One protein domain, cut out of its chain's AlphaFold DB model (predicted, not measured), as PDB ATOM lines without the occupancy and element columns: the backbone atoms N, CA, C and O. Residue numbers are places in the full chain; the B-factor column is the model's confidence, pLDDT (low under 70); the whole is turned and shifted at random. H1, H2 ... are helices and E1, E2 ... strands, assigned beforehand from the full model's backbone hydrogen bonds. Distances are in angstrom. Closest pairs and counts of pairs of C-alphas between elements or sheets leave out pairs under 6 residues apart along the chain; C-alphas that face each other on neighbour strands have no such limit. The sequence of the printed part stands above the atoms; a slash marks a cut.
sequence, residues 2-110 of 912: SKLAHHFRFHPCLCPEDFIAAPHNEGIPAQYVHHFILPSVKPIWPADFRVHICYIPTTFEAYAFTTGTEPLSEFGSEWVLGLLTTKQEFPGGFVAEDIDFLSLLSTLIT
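Overview. This is residues 2 to 110 of the 912 residues of a protein of Gregarina niphandrodes (UniProt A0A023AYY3). A small three-stranded sheet forms the core, with helices over both of its faces: H3 over one, H2 and H4 over the other. A long loop, residues 22 to 49, runs past the E1 edge, where residues 28 and 29 pair with E1, and reaches the end of the long axis opposite H4. The printed part has 109 residues, with four named helices and three named strands in the order H1 E1 H2 E2 E3 H3 H4, and the mixed sheet runs E1 E2 E3. The class is mixed, helices and strands, with under half of the residues in named elements. The whole is compact, with a radius of gyration of the C-alphas of 14.0 A, and elongated, spanning 44 by 27 by 23 A.

Arrangement. H1, residues 2 to 5, is not on the sheet. E1, residues 8 to 12, is an edge strand and the parallel neighbour of E2, residues 50 to 55; N 9 and O 51 are 2.8 A apart, within hydrogen-bond range. Between them comes H2, residues 16 to 21, in a strand-helix-strand unit, two parallel neighbour strands joined through a helix, with a right-handed crossover. H2 is on the sheet at a height of 9.3 A, and its closest C-alphas to E2 are those of Phe 19 and Cys 54, 6.7 A apart. E2 and E3, residues 62 to 67, form an antiparallel hairpin, with N 52 and O 65 at 2.8 A. H3, residues 77 to 86, is on the opposite face from H2, over E3; their closest C-alphas, Thr 66 and Ser 77, are 6.3 A apart. H4, residues 98 to 108, is on the same face as H2 and also over E3, with the closest C-alphas, Tyr 63 and Phe 101, 6.6 A apart. H2 and H4 only just touch, with 3 pairs of C-alphas within 8 A, the closest being Pro 16 and Leu 102 at 6.4 A. Every O i to N i+4 pair is within hydrogen-bond range in H2 and H4, against 4 of 6 in H3; H1 is too short for one.

Along the chain. H1 begins with C-alpha 2 at (117.509, 147.937, 88.810). E1 is 13.5 A long, E2 16.0 A and E3 16.6 A. H3 is 14.6 A long and H4 15.2 A, ending with C-alpha 108 at (87.800, 153.574, 73.150).

Size, cuts and confidence. The C-alphas farthest apart, Ser 40 and Thr 110, are 44.4 A apart. The printed part has no cut. The links H2 to E2 and H3 to H4 are long. The mean pLDDT of the printed part is 78.2; it is under 70 at residue 2 and residues 38 to 43, 72 to 77, 85 to 86 and 106 to 110.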
ATOM      1  N   SER A   2     117.797 149.023  89.780       66.06
ATOM      2  CA  SER A   2     117.509 147.937  88.810       66.06
ATOM      3  C   SER A   2     116.673 146.792  89.401       66.06
ATOM      4  O   SER A   2     115.675 146.394  88.821       66.06
ATOM      5  N   LYS A   3     116.999 146.349  90.624       76.31
ATOM      6  CA  LYS A   3     116.196 145.355  91.361       76.31
ATOM      7  C   LYS A   3     114.740 145.791  91.594       76.31
ATOM      8  O   LYS A   3     113.860 144.953  91.520       76.31
ATOM      9  N   LEU A   4     114.493 147.085  91.816       79.88
ATOM     10  CA  LEU A   4     113.144 147.630  92.026       79.88
ATOM     11  C   LEU A   4     112.349 147.705  90.714       79.88
ATOM     12  O   LEU A   4     111.148 147.463  90.719       79.88
ATOM     13  N   ALA A   5     113.013 147.978  89.585       83.81
ATOM     14  CA  ALA A   5     112.367 148.000  88.270       83.81
ATOM     15  C   ALA A   5     111.722 146.650  87.915       83.81
ATOM     16  O   ALA A   5     110.644 146.614  87.328       83.81
ATOM     17  N   HIS A   6     112.312 145.540  88.369       84.44
ATOM     18  CA  HIS A   6     111.752 144.203  88.176       84.44
ATOM     19  C   HIS A   6     110.425 143.943  88.903       84.44
ATOM     20  O   HIS A   6     109.827 142.905  88.633       84.44
ATOM     21  N   HIS A   7     109.934 144.836  89.762       87.94
ATOM     22  CA  HIS A   7     108.604 144.687  90.360       87.94
ATOM     23  C   HIS A   7     107.496 145.312  89.503       87.94
ATOM     24  O   HIS A   7     106.351 144.895  89.624       87.94
ATOM     25  N   PHE A   8     107.818 146.252  88.609       90.50
ATOM     26  CA  PHE A   8     106.837 146.901  87.736       90.50
ATOM     27  C   PHE A   8     106.618 146.092  86.455       90.50
ATOM     28  O   PHE A   8     107.586 145.665  85.805       90.50
ATOM     29  N   ARG A   9     105.346 145.884  86.099       91.12
ATOM     30  CA  ARG A   9     104.880 145.135  84.928       91.12
ATOM     31  C   ARG A   9     103.833 145.910  84.154       91.12
ATOM     32  O   ARG A   9     102.828 146.320  84.714       91.12
ATOM     33  N   PHE A  10     104.064 146.064  82.858       92.00
ATOM     34  CA  PHE A  10     103.164 146.761  81.950       92.00
ATOM     35  C   PHE A  10     102.408 145.775  81.065       92.00
ATOM     36  O   PHE A  10     103.019 144.877  80.477       92.00
ATOM     37  N   HIS A  11     101.100 145.982  80.934       89.75
ATOM     38  CA  HIS A  11     100.186 145.092  80.217       89.75
ATOM     39  C   HIS A  11      99.364 145.890  79.193       89.75
ATOM     40  O   HIS A  11      98.434 146.601  79.584       89.75
ATOM     41  N   PRO A  12      99.702 145.829  77.891       87.38
ATOM     42  CA  PRO A  12      98.845 146.393  76.853       87.38
ATOM     43  C   PRO A  12      97.556 145.571  76.765       87.38
ATOM     44  O   PRO A  12      97.616 144.375  76.497       87.38
ATOM     45  N   CYS A  13      96.409 146.210  76.979       84.81
ATOM     46  CA  CYS A  13      95.099 145.566  76.923       84.81
ATOM     47  C   CYS A  13      94.401 145.956  75.619       84.81
ATOM     48  O   CYS A  13      94.057 147.124  75.429       84.81
ATOM     49  N   LEU A  14      94.223 144.994  74.716       76.19
ATOM     50  CA  LEU A  14      93.450 145.159  73.482       76.19
ATOM     51  C   LEU A  14      92.053 144.548  73.608       76.19
ATOM     52  O   LEU A  14      91.188 144.857  72.804       76.19
ATOM     53  N   CYS A  15      91.831 143.689  74.597       75.38
ATOM     54  CA  CYS A  15      90.539 143.083  74.892       75.38
ATOM     55  C   CYS A  15      90.384 142.843  76.407       75.38
ATOM     56  O   CYS A  15      91.390 142.846  77.131       75.38
ATOM     57  N   PRO A  16      89.153 142.670  76.921       78.88
ATOM     58  CA  PRO A  16      88.913 142.364  78.336       78.88
ATOM     59  C   PRO A  16      89.705 141.155  78.856       78.88
ATOM     60  O   PRO A  16      90.141 141.146  80.008       78.88
ATOM     61  N   GLU A  17      89.949 140.157  78.008       78.25
ATOM     62  CA  GLU A  17      90.716 138.956  78.340       78.25
ATOM     63  C   GLU A  17      92.176 139.280  78.684       78.25
ATOM     64  O   GLU A  17      92.736 138.673  79.601       78.25
ATOM     65  N   ASP A  18      92.783 140.266  78.012       81.38
ATOM     66  CA  ASP A  18      94.148 140.716  78.311       81.38
ATOM     67  C   ASP A  18      94.242 141.308  79.723       81.38
ATOM     68  O   ASP A  18      95.201 141.041  80.454       81.38
ATOM     69  N   PHE A  19      93.226 142.079  80.128       84.62
ATOM     70  CA  PHE A  19      93.144 142.671  81.462       84.62
ATOM     71  C   PHE A  19      92.988 141.596  82.544       84.62
ATOM     72  O   PHE A  19      93.694 141.615  83.552       84.62
ATOM     73  N   ILE A  20      92.114 140.614  82.310       81.75
ATOM     74  CA  ILE A  20      91.888 139.499  83.244       81.75
ATOM     75  C   ILE A  20      93.136 138.618  83.369       81.75
ATOM     76  O   ILE A  20      93.434 138.115  84.451       81.75
ATOM     77  N   ALA A  21      93.898 138.447  82.288       82.25
ATOM     78  CA  ALA A  21      95.134 137.674  82.300       82.25
ATOM     79  C   ALA A  21      96.318 138.409  82.962       82.25
ATOM     80  O   ALA A  21      97.298 137.759  83.336       82.25
ATOM     81  N   ALA A  22      96.252 139.734  83.127       83.62
ATOM     82  CA  ALA A  22      97.366 140.565  83.598       83.62
ATOM     83  C   ALA A  22      97.984 140.164  84.960       83.62
ATOM     84  O   ALA A  22      99.210 140.250  85.076       83.62
ATOM     85  N   PRO A  23      97.231 139.704  85.984       81.38
ATOM     86  CA  PRO A  23      97.809 139.239  87.252       81.38
ATOM     87  C   PRO A  23      98.615 137.939  87.110       81.38
ATOM     88  O   PRO A  23      99.522 137.674  87.895       81.38
ATOM     89  N   HIS A  24      98.279 137.119  86.114       79.25
ATOM     90  CA  HIS A  24      98.864 135.793  85.897       79.25
ATOM     91  C   HIS A  24      99.935 135.780  84.801       79.25
ATOM     92  O   HIS A  24     100.644 134.788  84.636       79.25
ATOM     93  N   ASN A  25     100.049 136.868  84.039       78.56
ATOM     94  CA  ASN A  25     101.035 137.037  82.985       78.56
ATOM     95  C   ASN A  25     102.274 137.762  83.523       78.56
ATOM     96  O   ASN A  25     102.176 138.691  84.325       78.56
ATOM     97  N   GLU A  26     103.457 137.382  83.037       74.00
ATOM     98  CA  GLU A  26     104.700 138.035  83.440       74.00
ATOM     99  C   GLU A  26     104.753 139.504  83.023       74.00
ATOM    100  O   GLU A  26     105.465 140.262  83.674       74.00
ATOM    101  N   GLY A  27     103.993 139.922  82.003       82.25
ATOM    102  CA  GLY A  27     103.935 141.306  81.529       82.25
ATOM    103  C   GLY A  27     105.273 141.834  81.007       82.25
ATOM    104  O   GLY A  27     106.280 141.131  80.932       82.25
ATOM    105  N   ILE A  28     105.304 143.114  80.641       88.06
ATOM    106  CA  ILE A  28     106.531 143.765  80.169       88.06
ATOM    107  C   ILE A  28     107.256 144.389  81.372       88.06
ATOM    108  O   ILE A  28     106.694 145.277  82.017       88.06
ATOM    109  N   PRO A  29     108.499 143.988  81.691       88.56
ATOM    110  CA  PRO A  29     109.235 144.563  82.813       88.56
ATOM    111  C   PRO A  29     109.673 146.007  82.533       88.56
ATOM    112  O   PRO A  29     110.050 146.346  81.407       88.56
ATOM    113  N   ALA A  30     109.684 146.850  83.567       89.31
ATOM    114  CA  ALA A  30     110.355 148.148  83.518       89.31
ATOM    115  C   ALA A  30     111.886 147.984  83.477       89.31
ATOM    116  O   ALA A  30     112.429 147.027  84.036       89.31
ATOM    117  N   GLN A  31     112.596 148.944  82.877       88.00
ATOM    118  CA  GLN A  31     114.066 148.996  82.916       88.00
ATOM    119  C   GLN A  31     114.575 150.001  83.956       88.00
ATOM    120  O   GLN A  31     115.566 149.749  84.646       88.00
ATOM    121  N   TYR A  32     113.862 151.116  84.106       87.88
ATOM    122  CA  TYR A  32     114.239 152.243  84.948       87.88
ATOM    123  C   TYR A  32     113.083 152.649  85.862       87.88
ATOM    124  O   TYR A  32     111.923 152.603  85.475       87.88
ATOM    125  N   VAL A  33     113.402 153.037  87.098       86.50
ATOM    126  CA  VAL A  33     112.423 153.535  88.091       86.50
ATOM    127  C   VAL A  33     112.959 154.711  88.911       86.50
ATOM    128  O   VAL A  33     112.265 155.250  89.770       86.50
ATOM    129  N   HIS A  34     114.201 155.147  88.664       84.19
ATOM    130  CA  HIS A  34     114.841 156.265  89.377       84.19
ATOM    131  C   HIS A  34     114.218 157.625  89.069       84.19
ATOM    132  O   HIS A  34     114.481 158.607  89.769       84.19
ATOM    133  N   HIS A  35     113.378 157.697  88.041       84.00
ATOM    134  CA  HIS A  35     112.583 158.885  87.757       84.00
ATOM    135  C   HIS A  35     111.470 159.085  88.787       84.00
ATOM    136  O   HIS A  35     111.229 160.235  89.146       84.00
ATOM    137  N   PHE A  36     110.929 157.999  89.347       82.00
ATOM    138  CA  PHE A  36     109.838 157.993  90.329       82.00
ATOM    139  C   PHE A  36     110.337 157.834  91.770       82.00
ATOM    140  O   PHE A  36     109.875 158.527  92.671       82.00
ATOM    141  N   ILE A  37     111.340 156.978  91.994       77.19
ATOM    142  CA  ILE A  37     111.846 156.652  93.335       77.19
ATOM    143  C   ILE A  37     113.160 157.396  93.597       77.19
ATOM    144  O   ILE A  37     114.136 157.257  92.850       77.19
ATOM    145  N   LEU A  38     113.210 158.183  94.678       67.19
ATOM    146  CA  LEU A  38     114.425 158.890  95.089       67.19
ATOM    147  C   LEU A  38     115.528 157.895  95.496       67.19
ATOM    148  O   LEU A  38     115.253 156.975  96.262       67.19
ATOM    149  N   PRO A  39     116.801 158.106  95.103       62.69
ATOM    150  CA  PRO A  39     117.910 157.217  95.478       62.69
ATOM    151  C   PRO A  39     118.131 157.060  96.993       62.69
ATOM    152  O   PRO A  39     118.781 156.111  97.431       62.69
ATOM    153  N   SER A  40     117.631 158.014  97.784       60.06
ATOM    154  CA  SER A  40     117.663 158.003  99.248       60.06
ATOM    155  C   SER A  40     116.647 157.045  99.871       60.06
ATOM    156  O   SER A  40     116.843 156.631 101.008       60.06
ATOM    157  N   VAL A  41     115.591 156.678  99.140       62.84
ATOM    158  CA  VAL A  41     114.555 155.744  99.588       62.84
ATOM    159  C   VAL A  41     114.916 154.367  99.033       62.84
ATOM    160  O   VAL A  41     114.934 154.151  97.822       62.84
ATOM    161  N   LYS A  42     115.272 153.434  99.920       64.06
ATOM    162  CA  LYS A  42     115.595 152.043  99.564       64.06
ATOM    163  C   LYS A  42     114.510 151.119 100.118       64.06
ATOM    164  O   LYS A  42     114.767 150.454 101.120       64.06
ATOM    165  N   PRO A  43     113.310 151.095  99.513       69.19
ATOM    166  CA  PRO A  43     112.279 150.186  99.974       69.19
ATOM    167  C   PRO A  43     112.748 148.750  99.716       69.19
ATOM    168  O   PRO A  43     113.360 148.454  98.683       69.19
ATOM    169  N   ILE A  44     112.517 147.871 100.688       71.00
ATOM    170  CA  ILE A  44     112.778 146.438 100.558       71.00
ATOM    171  C   ILE A  44     111.433 145.802 100.232       71.00
ATOM    172  O   ILE A  44     110.550 145.758 101.082       71.00
ATOM    173  N   TRP A  45     111.266 145.357  98.989       79.81
ATOM    174  CA  TRP A  45     110.047 144.689  98.541       79.81
ATOM    175  C   TRP A  45     110.240 143.168  98.515       79.81
ATOM    176  O   TRP A  45     111.305 142.709  98.080       79.81
ATOM    177  N   PRO A  46     109.239 142.385  98.959       82.19
ATOM    178  CA  PRO A  46     109.238 140.932  98.815       82.19
ATOM    179  C   PRO A  46     109.427 140.504  97.357       82.19
ATOM    180  O   PRO A  46     108.962 141.175  96.437       82.19
ATOM    181  N   ALA A  47     110.126 139.392  97.122       81.88
ATOM    182  CA  ALA A  47     110.509 138.959  95.774       81.88
ATOM    183  C   ALA A  47     109.311 138.621  94.864       81.88
ATOM    184  O   ALA A  47     109.436 138.676  93.638       81.88
ATOM    185  N   ASP A  48     108.167 138.292  95.452       85.12
ATOM    186  CA  ASP A  48     106.888 137.977  94.813       85.12
ATOM    187  C   ASP A  48     105.974 139.203  94.637       85.12
ATOM    188  O   ASP A  48     105.038 139.141  93.846       85.12
ATOM    189  N   PHE A  49     106.271 140.333  95.288       87.94
ATOM    190  CA  PHE A  49     105.496 141.567  95.147       87.94
ATOM    191  C   PHE A  49     105.611 142.141  93.728       87.94
ATOM    192  O   PHE A  49     106.718 142.281  93.191       87.94
ATOM    193  N   ARG A  50     104.490 142.503  93.106       88.38
ATOM    194  CA  ARG A  50     104.442 143.086  91.756       88.38
ATOM    195  C   ARG A  50     103.494 144.277  91.710       88.38
ATOM    196  O   ARG A  50     102.478 144.298  92.392       88.38
ATOM    197  N   VAL A  51     103.829 145.238  90.857       90.75
ATOM    198  CA  VAL A  51     102.987 146.378  90.483       90.75
ATOM    199  C   VAL A  51     102.612 146.199  89.016       90.75
ATOM    200  O   VAL A  51     103.486 146.225  88.147       90.75
ATOM    201  N   HIS A  52     101.331 146.001  88.743       91.50
ATOM    202  CA  HIS A  52     100.775 145.793  87.413       91.50
ATOM    203  C   HIS A  52     100.168 147.102  86.915       91.50
ATOM    204  O   HIS A  52      99.357 147.708  87.602       91.50
ATOM    205  N   ILE A  53     100.556 147.537  85.718       92.88
ATOM    206  CA  ILE A  53     100.029 148.719  85.034       92.88
ATOM    207  C   ILE A  53      99.413 148.240  83.721       92.88
ATOM    208  O   ILE A  53     100.119 147.966  82.745       92.88
ATOM    209  N   CYS A  54      98.094 148.106  83.713       91.56
ATOM    210  CA  CYS A  54      97.309 147.801  82.523       91.56
ATOM    211  C   CYS A  54      97.016 149.092  81.774       91.56
ATOM    212  O   CYS A  54      96.686 150.091  82.404       91.56
ATOM    213  N   TYR A  55      97.144 149.099  80.449       89.31
ATOM    214  CA  TYR A  55      96.870 150.297  79.659       89.31
ATOM    215  C   TYR A  55      96.248 149.989  78.305       89.31
ATOM    216  O   TYR A  55      96.543 148.958  77.704       89.31
ATOM    217  N   ILE A  56      95.425 150.915  77.815       83.81
ATOM    218  CA  ILE A  56      94.803 150.845  76.487       83.81
ATOM    219  C   ILE A  56      95.805 151.394  75.455       83.81
ATOM    220  O   ILE A  56      96.105 152.590  75.495       83.81
ATOM    221  N   PRO A  57      96.333 150.590  74.510       79.38
ATOM    222  CA  PRO A  57      97.399 151.013  73.588       79.38
ATOM    223  C   PRO A  57      97.029 152.143  72.611       79.38
ATOM    224  O   PRO A  57      97.894 152.665  71.908       79.38
ATOM    225  N   THR A  58      95.753 152.516  72.541       72.94
ATOM    226  CA  THR A  58      95.245 153.625  71.721       72.94
ATOM    227  C   THR A  58      95.292 154.960  72.471       72.94
ATOM    228  O   THR A  58      95.712 155.970  71.911       72.94
ATOM    229  N   THR A  59      94.878 154.984  73.743       75.94
ATOM    230  CA  THR A  59      94.691 156.215  74.543       75.94
ATOM    231  C   THR A  59      95.693 156.395  75.672       75.94
ATOM    232  O   THR A  59      95.774 157.482  76.261       75.94
ATOM    233  N   PHE A  60      96.425 155.329  75.995       83.50
ATOM    234  CA  PHE A  60      97.273 155.214  77.175       83.50
ATOM    235  C   PHE A  60      96.534 155.508  78.475       83.50
ATOM    236  O   PHE A  60      97.149 155.946  79.438       83.50
ATOM    237  N   GLU A  61      95.221 155.290  78.529       84.75
ATOM    238  CA  GLU A  61      94.531 155.221  79.816       84.75
ATOM    239  C   GLU A  61      95.006 153.991  80.553       84.75
ATOM    240  O   GLU A  61      95.176 152.941  79.936       84.75
ATOM    241  N   ALA A  62      95.295 154.160  81.839       89.56
ATOM    242  CA  ALA A  62      95.989 153.161  82.620       89.56
ATOM    243  C   ALA A  62      95.269 152.896  83.938       89.56
ATOM    244  O   ALA A  62      94.806 153.825  84.598       89.56
ATOM    245  N   TYR A  63      95.241 151.625  84.318       91.12
ATOM    246  CA  TYR A  63      94.812 151.125  85.615       91.12
ATOM    247  C   TYR A  63      96.003 150.427  86.274       91.12
ATOM    248  O   TYR A  63      96.709 149.653  85.619       91.12
ATOM    249  N   ALA A  64      96.253 150.714  87.548       90.75
ATOM    250  CA  ALA A  64      97.391 150.170  88.276       90.75
ATOM    251  C   ALA A  64      96.939 149.443  89.545       90.75
ATOM    252  O   ALA A  64      96.134 149.969  90.305       90.75
ATOM    253  N   PHE A  65      97.485 148.252  89.784       89.56
ATOM    254  CA  PHE A  65      97.196 147.435  90.965       89.56
ATOM    255  C   PHE A  65      98.434 146.647  91.403       89.56
ATOM    256  O   PHE A  65      99.426 146.563  90.676       89.56
ATOM    257  N   THR A  66      98.400 146.070  92.601       89.81
ATOM    258  CA  THR A  66      99.504 145.287  93.171       89.81
ATOM    259  C   THR A  66      99.097 143.832  93.398       89.81
ATOM    260  O   THR A  66      97.921 143.521  93.568       89.81
ATOM    261  N   THR A  67     100.069 142.917  93.380       87.44
ATOM    262  CA  THR A  67      99.871 141.495  93.717       87.44
ATOM    263  C   THR A  67     101.061 140.953  94.510       87.44
ATOM    264  O   THR A  67     102.164 141.498  94.425       87.44
ATOM    265  N   GLY A  68     100.874 139.820  95.191       85.44
ATOM    266  CA  GLY A  68     101.916 139.154  95.982       85.44
ATOM    267  C   GLY A  68     101.955 139.631  97.433       85.44
ATOM    268  O   GLY A  68     101.081 140.374  97.876       85.44
ATOM    269  N   THR A  69     102.961 139.183  98.182       83.00
ATOM    270  CA  THR A  69     103.114 139.522  99.602       83.00
ATOM    271  C   THR A  69     103.382 141.017  99.770       83.00
ATOM    272  O   THR A  69     104.331 141.554  99.192       83.00
ATOM    273  N   GLU A  70     102.561 141.698 100.571       76.44
ATOM    274  CA  GLU A  70     102.727 143.128 100.819       76.44
ATOM    275  C   GLU A  70     104.029 143.438 101.588       76.44
ATOM    276  O   GLU A  70     104.458 142.660 102.448       76.44
ATOM    277  N   PRO A  71     104.686 144.583 101.319       71.69
ATOM    278  CA  PRO A  71     105.848 145.014 102.087       71.69
ATOM    279  C   PRO A  71     105.492 145.283 103.562       71.69
ATOM    280  O   PRO A  71     104.598 146.066 103.861       71.69
ATOM    281  N   LEU A  72     106.249 144.703 104.499       56.69
ATOM    282  CA  LEU A  72     106.105 144.895 105.954       56.69
ATOM    283  C   LEU A  72     106.580 146.305 106.401       56.69
ATOM    284  O   LEU A  72     107.654 146.414 106.987       56.69
ATOM    285  N   SER A  73     105.879 147.404 106.067       55.44
ATOM    286  CA  SER A  73     106.178 148.785 106.552       55.44
ATOM    287  C   SER A  73     105.158 149.838 106.060       55.44
ATOM    288  O   SER A  73     104.244 149.503 105.318       55.44
ATOM    289  N   GLU A  74     105.377 151.128 106.375       55.81
ATOM    290  CA  GLU A  74     104.686 152.332 105.839       55.81
ATOM    291  C   GLU A  74     104.648 152.440 104.289       55.81
ATOM    292  O   GLU A  74     104.054 153.361 103.736       55.81
ATOM    293  N   PHE A  75     105.281 151.505 103.573       59.50
ATOM    294  CA  PHE A  75     105.412 151.449 102.115       59.50
ATOM    295  C   PHE A  75     104.471 150.409 101.471       59.50
ATOM    296  O   PHE A  75     104.890 149.678 100.572       59.50
ATOM    297  N   GLY A  76     103.230 150.313 101.961       63.34
ATOM    298  CA  GLY A  76     102.197 149.399 101.453       63.34
ATOM    299  C   GLY A  76     101.693 149.738 100.041       63.34
ATOM    300  O   GLY A  76     102.162 150.685  99.403       63.34
ATOM    301  N   SER A  77     100.719 148.972  99.546       66.12
ATOM    302  CA  SER A  77     100.194 149.073  98.174       66.12
ATOM    303  C   SER A  77      99.729 150.487  97.789       66.12
ATOM    304  O   SER A  77     100.107 150.983  96.726       66.12
ATOM    305  N   GLU A  78      99.014 151.188  98.677       70.56
ATOM    306  CA  GLU A  78      98.591 152.583  98.451       70.56
ATOM    307  C   GLU A  78      99.771 153.548  98.303       70.56
ATOM    308  O   GLU A  78      99.774 154.417  97.430       70.56
ATOM    309  N   TRP A  79     100.811 153.379  99.121       73.38
ATOM    310  CA  TRP A  79     102.001 154.217  99.044       73.38
ATOM    311  C   TRP A  79     102.770 153.980  97.738       73.38
ATOM    312  O   TRP A  79     103.228 154.931  97.101       73.38
ATOM    313  N   VAL A  80     102.881 152.720  97.299       72.19
ATOM    314  CA  VAL A  80     103.546 152.356  96.035       72.19
ATOM    315  C   VAL A  80     102.788 152.906  94.825       72.19
ATOM    316  O   VAL A  80     103.418 153.388  93.884       72.19
ATOM    317  N   LEU A  81     101.455 152.897  94.853       74.38
ATOM    318  CA  LEU A  81     100.647 153.542  93.816       74.38
ATOM    319  C   LEU A  81     100.770 155.075  93.880       74.38
ATOM    320  O   LEU A  81     100.894 155.721  92.841       74.38
ATOM    321  N   GLY A  82     100.882 155.656  95.078       72.00
ATOM    322  CA  GLY A  82     101.192 157.078  95.276       72.00
ATOM    323  C   GLY A  82     102.581 157.509  94.771       72.00
ATOM    324  O   GLY A  82     102.789 158.678  94.433       72.00
ATOM    325  N   LEU A  83     103.544 156.585  94.641       73.44
ATOM    326  CA  LEU A  83     104.838 156.874  94.002       73.44
ATOM    327  C   LEU A  83     104.712 157.182  92.507       73.44
ATOM    328  O   LEU A  83     105.515 157.943  91.959       73.44
ATOM    329  N   LEU A  84     103.712 156.599  91.842       73.88
ATOM    330  CA  LEU A  84     103.468 156.803  90.414       73.88
ATOM    331  C   LEU A  84     102.976 158.224  90.098       73.88
ATOM    332  O   LEU A  84     102.941 158.601  88.928       73.88
ATOM    333  N   THR A  85     102.630 159.013  91.122       68.88
ATOM    334  CA  THR A  85     102.072 160.363  90.981       68.88
ATOM    335  C   THR A  85     102.893 161.464  91.667       68.88
ATOM    336  O   THR A  85     102.676 162.637  91.385       68.88
ATOM    337  N   THR A  86     103.875 161.138  92.520       65.56
ATOM    338  CA  THR A  86     104.530 162.130  93.407       65.56
ATOM    339  C   THR A  86     105.581 163.014  92.736       65.56
ATOM    340  O   THR A  86     105.746 164.170  93.121       65.56
ATOM    341  N   LYS A  87     106.351 162.476  91.783       71.50
ATOM    342  CA  LYS A  87     107.454 163.209  91.122       71.50
ATOM    343  C   LYS A  87     107.201 163.469  89.640       71.50
ATOM    344  O   LYS A  87     107.650 164.482  89.115       71.50
ATOM    345  N   GLN A  88     106.511 162.542  88.986       74.69
ATOM    346  CA  GLN A  88     106.020 162.663  87.620       74.69
ATOM    347  C   GLN A  88     104.554 162.248  87.652       74.69
ATOM    348  O   GLN A  88     104.255 161.056  87.708       74.69
ATOM    349  N   GLU A  89     103.651 163.223  87.703       77.81
ATOM    350  CA  GLU A  89     102.218 162.950  87.792       77.81
ATOM    351  C   GLU A  89     101.719 162.292  86.500       77.81
ATOM    352  O   GLU A  89     102.035 162.744  85.394       77.81
ATOM    353  N   PHE A  90     100.943 161.214  86.630       83.38
ATOM    354  CA  PHE A  90     100.334 160.573  85.474       83.38
ATOM    355  C   PHE A  90      99.216 161.464  84.893       83.38
ATOM    356  O   PHE A  90      98.256 161.784  85.602       83.38
ATOM    357  N   PRO A  91      99.287 161.876  83.612       77.25
ATOM    358  CA  PRO A  91      98.397 162.909  83.083       77.25
ATOM    359  C   PRO A  91      96.921 162.500  83.039       77.25
ATOM    360  O   PRO A  91      96.486 161.670  82.230       77.25
ATOM    361  N   GLY A  92      96.125 163.191  83.854       72.38
ATOM    362  CA  GLY A  92      94.692 162.949  83.994       72.38
ATOM    363  C   GLY A  92      94.324 161.800  84.925       72.38
ATOM    364  O   GLY A  92      93.171 161.388  84.863       72.38
ATOM    365  N   GLY A  93      95.264 161.316  85.743       82.44
ATOM    366  CA  GLY A  93      95.024 160.279  86.745       82.44
ATOM    367  C   GLY A  93      94.925 158.866  86.168       82.44
ATOM    368  O   GLY A  93      94.645 158.670  84.983       82.44
ATOM    369  N   PHE A  94      95.216 157.879  87.016       85.38
ATOM    370  CA  PHE A  94      94.898 156.483  86.727       85.38
ATOM    371  C   PHE A  94      93.386 156.284  86.832       85.38
ATOM    372  O   PHE A  94      92.713 156.989  87.585       85.38
ATOM    373  N   VAL A  95      92.860 155.325  86.076       84.94
ATOM    374  CA  VAL A  95      91.477 154.879  86.248       84.94
ATOM    375  C   VAL A  95      91.352 154.274  87.647       84.94
ATOM    376  O   VAL A  95      92.220 153.500  88.047       84.94
ATOM    377  N   ALA A  96      90.330 154.684  88.397       80.06
ATOM    378  CA  ALA A  96      90.196 154.330  89.809       80.06
ATOM    379  C   ALA A  96      89.719 152.884  89.995       80.06
ATOM    380  O   ALA A  96      90.310 152.143  90.773       80.06
ATOM    381  N   GLU A  97      88.701 152.480  89.233       82.75
ATOM    382  CA  GLU A  97      88.061 151.171  89.353       82.75
ATOM    383  C   GLU A  97      88.337 150.288  88.129       82.75
ATOM    384  O   GLU A  97      88.455 150.758  86.992       82.75
ATOM    385  N   ASP A  98      88.406 148.977  88.348       82.06
ATOM    386  CA  ASP A  98      88.621 147.996  87.281       82.06
ATOM    387  C   ASP A  98      87.457 147.965  86.271       82.06
ATOM    388  O   ASP A  98      87.674 147.813  85.065       82.06
ATOM    389  N   ILE A  99      86.226 148.172  86.745       81.06
ATOM    390  CA  ILE A  99      85.017 148.224  85.919       81.06
ATOM    391  C   ILE A  99      85.009 149.439  84.987       81.06
ATOM    392  O   ILE A  99      84.611 149.324  83.826       81.06
ATOM    393  N   ASP A 100      85.526 150.575  85.457       79.94
ATOM    394  CA  ASP A 100      85.668 151.784  84.650       79.94
ATOM    395  C   ASP A 100      86.716 151.566  83.557       79.94
ATOM    396  O   ASP A 100      86.507 151.955  82.407       79.94
ATOM    397  N   PHE A 101      87.815 150.873  83.878       82.81
ATOM    398  CA  PHE A 101      88.842 150.535  82.894       82.81
ATOM    399  C   PHE A 101      88.302 149.592  81.810       82.81
ATOM    400  O   PHE A 101      88.555 149.812  80.627       82.81
ATOM    401  N   LEU A 102      87.507 148.584  82.183       80.31
ATOM    402  CA  LEU A 102      86.845 147.676  81.235       80.31
ATOM    403  C   LEU A 102      85.790 148.389  80.367       80.31
ATOM    404  O   LEU A 102      85.673 148.112  79.169       80.31
ATOM    405  N   SER A 103      85.056 149.342  80.943       77.19
ATOM    406  CA  SER A 103      84.112 150.198  80.214       77.19
ATOM    407  C   SER A 103      84.831 151.088  79.188       77.19
ATOM    408  O   SER A 103      84.443 151.162  78.018       77.19
ATOM    409  N   LEU A 104      85.956 151.690  79.583       73.62
ATOM    410  CA  LEU A 104      86.815 152.473  78.692       73.62
ATOM    411  C   LEU A 104      87.437 151.606  77.593       73.62
ATOM    412  O   LEU A 104      87.447 152.015  76.433       73.62
ATOM    413  N   LEU A 105      87.891 150.397  77.930       71.69
ATOM    414  CA  LEU A 105      88.458 149.439  76.982       71.69
ATOM    415  C   LEU A 105      87.439 149.037  75.910       71.69
ATOM    416  O   LEU A 105      87.766 149.058  74.729       71.69
ATOM    417  N   SER A 106      86.191 148.755  76.287       67.62
ATOM    418  CA  SER A 106      85.139 148.414  75.314       67.62
ATOM    419  C   SER A 106      84.721 149.598  74.428       67.62
ATOM    420  O   SER A 106      84.351 149.403  73.270       67.62
ATOM    421  N   THR A 107      84.842 150.833  74.925       63.50
ATOM    422  CA  THR A 107      84.416 152.047  74.209       63.50
ATOM    423  C   THR A 107      85.508 152.617  73.289       63.50
ATOM    424  O   THR A 107      85.254 152.926  72.124       63.50
ATOM    425  N   LEU A 108      86.742 152.764  73.783       55.03
ATOM    426  CA  LEU A 108      87.800 153.574  73.150       55.03
ATOM    427  C   LEU A 108      88.608 152.857  72.075       55.03
ATOM    428  O   LEU A 108      89.317 153.505  71.306       55.03
ATOM    429  N   ILE A 109      88.478 151.537  71.982       52.56
ATOM    430  CA  ILE A 109      89.068 150.771  70.887       52.56
ATOM    431  C   ILE A 109      88.424 151.151  69.544       52.56
ATOM    432  O   ILE A 109      89.051 151.005  68.502       52.56
ATOM    433  N   THR A 110      87.200 151.685  69.545       42.34
ATOM    434  CA  THR A 110      86.409 151.840  68.318       42.34
ATOM    435  C   THR A 110      86.469 153.219  67.659       42.34
ATOM    436  O   THR A 110      86.017 153.324  66.529       42.34
TER     437      THR A 110